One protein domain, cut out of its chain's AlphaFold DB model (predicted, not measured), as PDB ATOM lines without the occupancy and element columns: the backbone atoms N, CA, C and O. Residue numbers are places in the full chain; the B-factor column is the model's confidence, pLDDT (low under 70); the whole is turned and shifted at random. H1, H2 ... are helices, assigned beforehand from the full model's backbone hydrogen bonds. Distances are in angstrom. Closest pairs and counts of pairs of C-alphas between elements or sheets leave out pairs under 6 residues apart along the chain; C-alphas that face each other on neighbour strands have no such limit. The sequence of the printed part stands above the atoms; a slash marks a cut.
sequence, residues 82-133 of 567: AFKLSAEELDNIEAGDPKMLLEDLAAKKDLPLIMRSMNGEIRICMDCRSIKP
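AT A GLANCE: This is residues 82 to 133 of the 567 residues of the protein "Palmitoyltransferase" of Lepeophtheirus salmonis (UniProt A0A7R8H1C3). With little regular structure, the domain is a V of two short helices, H1 and H2, joined by a tight turn, and a long loop that leaves H2 and folds back through a small turn, where residues 124 to 125 pair antiparallel with 130 to 131. The printed part has 52 residues with two named helices, H1 then H2, and no named strand; the class is all helix, with only 20 residues in named elements. It is compact, with a radius of gyration of the C-alphas of 10.0 A, and rounded, spanning 25 by 22 by 21 A.

HOW THE PARTS SIT: H2, residues 98 to 108, and H1, residues 87 to 95, only just touch, with 3 pairs of C-alphas within 8 A, and only at the corner by their link. The closest C-alphas are those of Ile 93 and Leu 101, 6.2 A apart. They run opposite ways at a steep tilt of 37 degrees, only just past shallow. In H1 and H2 every O i to N i+4 pair is within hydrogen-bond range.

IN THESE COORDINATES: H2 is 15.0 A long, ending at C-alpha 108 (214.876, 200.862, 206.244). H1 is 12.2 A long, beginning at C-alpha 87 (199.946, 207.557, 202.594).

THE WHOLE: The C-alphas farthest apart are those of Glu 88 and Met 118, 25.4 A. The printed part has no cut, and no printed residue is under 70 in pLDDT.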
ATOM      1  N   ALA A  82     205.396 200.314 213.792       94.38
ATOM      2  CA  ALA A  82     206.581 200.203 212.934       94.38
ATOM      3  C   ALA A  82     206.293 199.549 211.567       94.38
ATOM      4  O   ALA A  82     206.939 199.864 210.577       94.38
ATOM      5  N   PHE A  83     205.275 198.688 211.484       95.75
ATOM      6  CA  PHE A  83     204.861 198.028 210.243       95.75
ATOM      7  C   PHE A  83     203.846 198.851 209.431       95.75
ATOM      8  O   PHE A  83     203.431 198.428 208.349       95.75
ATOM      9  N   LYS A  84     203.374 199.990 209.952       95.31
ATOM     10  CA  LYS A  84     202.406 200.848 209.259       95.31
ATOM     11  C   LYS A  84     203.076 201.574 208.098       95.31
ATOM     12  O   LYS A  84     204.245 201.953 208.172       95.31
ATOM     13  N   LEU A  85     202.305 201.743 207.032       94.56
ATOM     14  CA  LEU A  85     202.691 202.480 205.840       94.56
ATOM     15  C   LEU A  85     202.036 203.864 205.870       94.56
ATOM     16  O   LEU A  85     200.849 203.981 206.196       94.56
ATOM     17  N   SER A  86     202.807 204.904 205.561       94.12
ATOM     18  CA  SER A  86     202.273 206.251 205.345       94.12
ATOM     19  C   SER A  86     201.471 206.304 204.036       94.12
ATOM     20  O   SER A  86     201.551 205.400 203.205       94.12
ATOM     21  N   ALA A  87     200.665 207.355 203.854       92.31
ATOM     22  CA  ALA A  87     199.946 207.557 202.594       92.31
ATOM     23  C   ALA A  87     200.925 207.724 201.420       92.31
ATOM     24  O   ALA A  87     200.770 207.062 200.407       92.31
ATOM     25  N   GLU A  88     201.988 208.505 201.621       92.50
ATOM     26  CA  GLU A  88     203.046 208.701 200.627       92.50
ATOM     27  C   GLU A  88     203.769 207.390 200.276       92.50
ATOM     28  O   GLU A  88     204.012 207.111 199.108       92.50
ATOM     29  N   GLU A  89     204.077 206.545 201.267       92.75
ATOM     30  CA  GLU A  89     204.676 205.228 201.017       92.75
ATOM     31  C   GLU A  89     203.747 204.345 200.171       92.75
ATOM     32  O   GLU A  89     204.222 203.664 199.267       92.75
ATOM     33  N   LEU A  90     202.436 204.366 200.432       90.81
ATOM     34  CA  LEU A  90     201.447 203.624 199.643       90.81
ATOM     35  C   LEU A  90     201.329 204.155 198.215       90.81
ATOM     36  O   LEU A  90     201.384 203.357 197.285       90.81
ATOM     37  N   ASP A  91     201.232 205.473 198.044       89.31
ATOM     38  CA  ASP A  91     201.153 206.109 196.727       89.31
ATOM     39  C   ASP A  91     202.407 205.784 195.895       89.31
ATOM     40  O   ASP A  91     202.315 205.444 194.714       89.31
ATOM     41  N   ASN A  92     203.585 205.789 196.529       89.25
ATOM     42  CA  ASN A  92     204.843 205.399 195.895       89.25
ATOM     43  C   ASN A  92     204.862 203.915 195.501       89.25
ATOM     44  O   ASN A  92     205.323 203.583 194.410       89.25
ATOM     45  N   ILE A  93     204.358 203.021 196.361       87.94
ATOM     46  CA  ILE A  93     204.238 201.585 196.058       87.94
ATOM     47  C   ILE A  93     203.296 201.359 194.869       87.94
ATOM     48  O   ILE A  93     203.595 200.527 194.018       87.94
ATOM     49  N   GLU A  94     202.180 202.086 194.793       85.25
ATOM     50  CA  GLU A  94     201.208 201.973 193.696       85.25
ATOM     51  C   GLU A  94     201.739 202.549 192.372       85.25
ATOM     52  O   GLU A  94     201.427 202.016 191.305       85.25
ATOM     53  N   ALA A  95     202.551 203.607 192.426       81.81
ATOM     54  CA  ALA A  95     203.131 204.253 191.249       81.81
ATOM     55  C   ALA A  95     204.420 203.583 190.728       81.81
ATOM     56  O   ALA A  95     204.772 203.766 189.558       81.81
ATOM     57  N   GLY A  96     205.147 202.860 191.584       83.56
ATOM     58  CA  GLY A  96     206.469 202.295 191.301       83.56
ATOM     59  C   GLY A  96     206.494 200.776 191.096       83.56
ATOM     60  O   GLY A  96     205.506 200.168 190.696       83.56
ATOM     61  N   ASP A  97     207.657 200.161 191.354       86.25
ATOM     62  CA  ASP A  97     207.801 198.702 191.476       86.25
ATOM     63  C   ASP A  97     207.545 198.293 192.940       86.25
ATOM     64  O   ASP A  97     208.403 198.547 193.801       86.25
ATOM     65  N   PRO A  98     206.400 197.650 193.248       83.50
ATOM     66  CA  PRO A  98     206.044 197.293 194.614       83.50
ATOM     67  C   PRO A  98     207.073 196.385 195.279       83.50
ATOM     68  O   PRO A  98     207.307 196.508 196.480       83.50
ATOM     69  N   LYS A  99     207.700 195.474 194.526       86.25
ATOM     70  CA  LYS A  99     208.638 194.500 195.089       86.25
ATOM     71  C   LYS A  99     209.884 195.206 195.606       86.25
ATOM     72  O   LYS A  99     210.261 195.004 196.756       86.25
ATOM     73  N   MET A 100     210.489 196.053 194.778       88.69
ATOM     74  CA  MET A 100     211.703 196.783 195.145       88.69
ATOM     75  C   MET A 100     211.444 197.768 196.292       88.69
ATOM     76  O   MET A 100     212.200 197.795 197.260       88.69
ATOM     77  N   LEU A 101     210.354 198.536 196.213       90.81
ATOM     78  CA  LEU A 101     210.019 199.544 197.223       90.81
ATOM     79  C   LEU A 101     209.675 198.921 198.575       90.81
ATOM     80  O   LEU A 101     210.072 199.447 199.611       90.81
ATOM     81  N   LEU A 102     208.953 197.799 198.593       92.56
ATOM     82  CA  LEU A 102     208.640 197.119 199.847       92.56
ATOM     83  C   LEU A 102     209.884 196.522 200.507       92.56
ATOM     84  O   LEU A 102     209.974 196.581 201.732       92.56
ATOM     85  N   GLU A 103     210.817 195.961 199.734       92.75
ATOM     86  CA  GLU A 103     212.080 195.430 200.270       92.75
ATOM     87  C   GLU A 103     212.956 196.564 200.837       92.75
ATOM     88  O   GLU A 103     213.450 196.440 201.957       92.75
ATOM     89  N   ASP A 104     213.062 197.707 200.144       93.25
ATOM     90  CA  ASP A 104     213.760 198.898 200.660       93.25
ATOM     91  C   ASP A 104     213.111 199.432 201.947       93.25
ATOM     92  O   ASP A 104     213.790 199.669 202.947       93.25
ATOM     93  N   LEU A 105     211.780 199.545 201.975       93.88
ATOM     94  CA  LEU A 105     211.047 199.981 203.165       93.88
ATOM     95  C   LEU A 105     211.214 199.013 204.334       93.88
ATOM     96  O   LEU A 105     211.359 199.460 205.472       93.88
ATOM     97  N   ALA A 106     211.175 197.705 204.080       92.81
ATOM     98  CA  ALA A 106     211.388 196.697 205.109       92.81
ATOM     99  C   ALA A 106     212.807 196.759 205.674       92.81
ATOM    100  O   ALA A 106     212.956 196.708 206.894       92.81
ATOM    101  N   ALA A 107     213.821 196.947 204.824       93.00
ATOM    102  CA  ALA A 107     215.204 197.138 205.249       93.00
ATOM    103  C   ALA A 107     215.379 198.438 206.051       93.00
ATOM    104  O   ALA A 107     215.943 198.429 207.141       93.00
ATOM    105  N   LYS A 108     214.823 199.555 205.569       93.69
ATOM    106  CA  LYS A 108     214.876 200.862 206.244       93.69
ATOM    107  C   LYS A 108     214.184 200.854 207.607       93.69
ATOM    108  O   LYS A 108     214.605 201.569 208.514       93.69
ATOM    109  N   LYS A 109     213.102 200.084 207.738       92.69
ATOM    110  CA  LYS A 109     212.337 199.921 208.983       92.69
ATOM    111  C   LYS A 109     212.845 198.766 209.856       92.69
ATOM    112  O   LYS A 109     212.240 198.529 210.898       92.69
ATOM    113  N   ASP A 110     213.914 198.081 209.445       92.75
ATOM    114  CA  ASP A 110     214.505 196.920 210.127       92.75
ATOM    115  C   ASP A 110     213.455 195.851 210.495       92.75
ATOM    116  O   ASP A 110     213.317 195.420 211.641       92.75
ATOM    117  N   LEU A 111     212.612 195.484 209.520       92.69
ATOM    118  CA  LEU A 111     211.495 194.568 209.751       92.69
ATOM    119  C   LEU A 111     211.927 193.096 209.600       92.69
ATOM    120  O   LEU A 111     212.433 192.706 208.547       92.69
ATOM    121  N   PRO A 112     211.628 192.234 210.588       87.62
ATOM    122  CA  PRO A 112     212.031 190.826 210.615       87.62
ATOM    123  C   PRO A 112     211.107 189.951 209.746       87.62
ATOM    124  O   PRO A 112     210.292 189.182 210.254       87.62
ATOM    125  N   LEU A 113     211.171 190.105 208.424       91.50
ATOM    126  CA  LEU A 113     210.229 189.483 207.484       91.50
ATOM    127  C   LEU A 113     210.858 188.315 206.728       91.50
ATOM    128  O   LEU A 113     211.641 188.508 205.795       91.50
ATOM    129  N   ILE A 114     210.457 187.092 207.059       90.44
ATOM    130  CA  ILE A 114     210.948 185.876 206.400       90.44
ATOM    131  C   ILE A 114     209.926 185.348 205.392       90.44
ATOM    132  O   ILE A 114     210.296 184.774 204.361       90.44
ATOM    133  N   MET A 115     208.636 185.551 205.653       91.81
ATOM    134  CA  MET A 115     207.581 185.099 204.760       91.81
ATOM    135  C   MET A 115     207.397 186.026 203.560       91.81
ATOM    136  O   MET A 115     207.608 187.238 203.619       91.81
ATOM    137  N   ARG A 116     206.921 185.443 202.462       90.56
ATOM    138  CA  ARG A 116     206.569 186.134 201.222       90.56
ATOM    139  C   ARG A 116     205.159 185.759 200.759       90.56
ATOM    140  O   ARG A 116     204.505 184.864 201.302       90.56
ATOM    141  N   SER A 117     204.637 186.532 199.815       87.06
ATOM    142  CA  SER A 117     203.392 186.255 199.104       87.06
ATOM    143  C   SER A 117     203.588 185.099 198.113       87.06
ATOM    144  O   SER A 117     204.709 184.647 197.884       87.06
ATOM    145  N   MET A 118     202.504 184.651 197.471       77.75
ATOM    146  CA  MET A 118     202.577 183.662 196.381       77.75
ATOM    147  C   MET A 118     203.462 184.112 195.212       77.75
ATOM    148  O   MET A 118     203.964 183.274 194.476       77.75
ATOM    149  N   ASN A 119     203.658 185.422 195.045       77.88
ATOM    150  CA  ASN A 119     204.495 185.992 193.991       77.88
ATOM    151  C   ASN A 119     205.943 186.232 194.458       77.88
ATOM    152  O   ASN A 119     206.725 186.841 193.733       77.88
ATOM    153  N   GLY A 120     206.298 185.818 195.680       80.88
ATOM    154  CA  GLY A 120     207.612 186.081 196.271       80.88
ATOM    155  C   GLY A 120     207.804 187.515 196.785       80.88
ATOM    156  O   GLY A 120     208.928 187.908 197.067       80.88
ATOM    157  N   GLU A 121     206.733 188.301 196.919       88.00
ATOM    158  CA  GLU A 121     206.784 189.702 197.373       88.00
ATOM    159  C   GLU A 121     206.519 189.823 198.878       88.00
ATOM    160  O   GLU A 121     205.903 188.943 199.490       88.00
ATOM    161  N   ILE A 122     206.920 190.936 199.491       93.44
ATOM    162  CA  ILE A 122     206.545 191.241 200.873       93.44
ATOM    163  C   ILE A 122     205.023 191.350 201.001       93.44
ATOM    164  O   ILE A 122     204.319 191.947 200.187       93.44
ATOM    165  N   ARG A 123     204.489 190.741 202.059       94.31
ATOM    166  CA  ARG A 123     203.049 190.683 202.301       94.31
ATOM    167  C   ARG A 123     202.550 192.013 202.862       94.31
ATOM    168  O   ARG A 123     202.953 192.406 203.949       94.31
ATOM    169  N   ILE A 124     201.566 192.626 202.207       94.75
ATOM    170  CA  ILE A 124     200.919 193.858 202.693       94.75
ATOM    171  C   ILE A 124     199.418 193.682 202.947       94.75
ATOM    172  O   ILE A 124     198.777 192.734 202.473       94.75
ATOM    173  N   CYS A 125     198.850 194.576 203.754       95.12
ATOM    174  CA  CYS A 125     197.415 194.750 203.951       95.12
ATOM    175  C   CYS A 125     197.017 196.171 203.554       95.12
ATOM    176  O   CYS A 125     197.415 197.113 204.237       95.12
ATOM    177  N   MET A 126     196.186 196.307 202.521       92.19
ATOM    178  CA  MET A 126     195.682 197.616 202.093       92.19
ATOM    179  C   MET A 126     194.652 198.175 203.082       92.19
ATOM    180  O   MET A 126     194.743 199.339 203.455       92.19
ATOM    181  N   ASP A 127     193.764 197.331 203.622       91.31
ATOM    182  CA  ASP A 127     192.751 197.754 204.607       91.31
ATOM    183  C   ASP A 127     193.381 198.335 205.878       91.31
ATOM    184  O   ASP A 127     192.920 199.327 206.437       91.31
ATOM    185  N   CYS A 128     194.465 197.710 206.351       93.06
ATOM    186  CA  CYS A 128     195.191 198.148 207.540       93.06
ATOM    187  C   CYS A 128     196.342 199.110 207.241       93.06
ATOM    188  O   CYS A 128     196.936 199.604 208.205       93.06
ATOM    189  N   ARG A 129     196.671 199.338 205.962       95.25
ATOM    190  CA  ARG A 129     197.821 200.132 205.507       95.25
ATOM    191  C   ARG A 129     199.107 199.738 206.229       95.25
ATOM    192  O   ARG A 129     199.728 200.537 206.925       95.25
ATOM    193  N   SER A 130     199.451 198.457 206.174       95.38
ATOM    194  CA  SER A 130     200.629 197.931 206.871       95.38
ATOM    195  C   SER A 130     201.264 196.763 206.143       95.38
ATOM    196  O   SER A 130     200.561 195.924 205.570       95.38
ATOM    197  N   ILE A 131     202.579 196.648 206.282       97.19
ATOM    198  CA  ILE A 131     203.299 195.405 206.026       97.19
ATOM    199  C   ILE A 131     202.825 194.371 207.055       97.19
ATOM    200  O   ILE A 131     202.598 194.688 208.223       97.19
ATOM    201  N   LYS A 132     202.568 193.142 206.615       96.62
ATOM    202  CA  LYS A 132     202.105 192.054 207.481       96.62
ATOM    203  C   LYS A 132     203.334 191.380 208.099       96.62
ATOM    204  O   LYS A 132     204.118 190.829 207.329       96.62
ATOM    205  N   PRO A 133     203.473 191.360 209.438       96.94
ATOM    206  CA  PRO A 133     204.437 190.488 210.098       96.94
ATOM    207  C   PRO A 133     204.240 189.027 209.685       96.94
ATOM    208  O   PRO A 133     203.150 188.627 209.244       96.94
TER     209      PRO A 133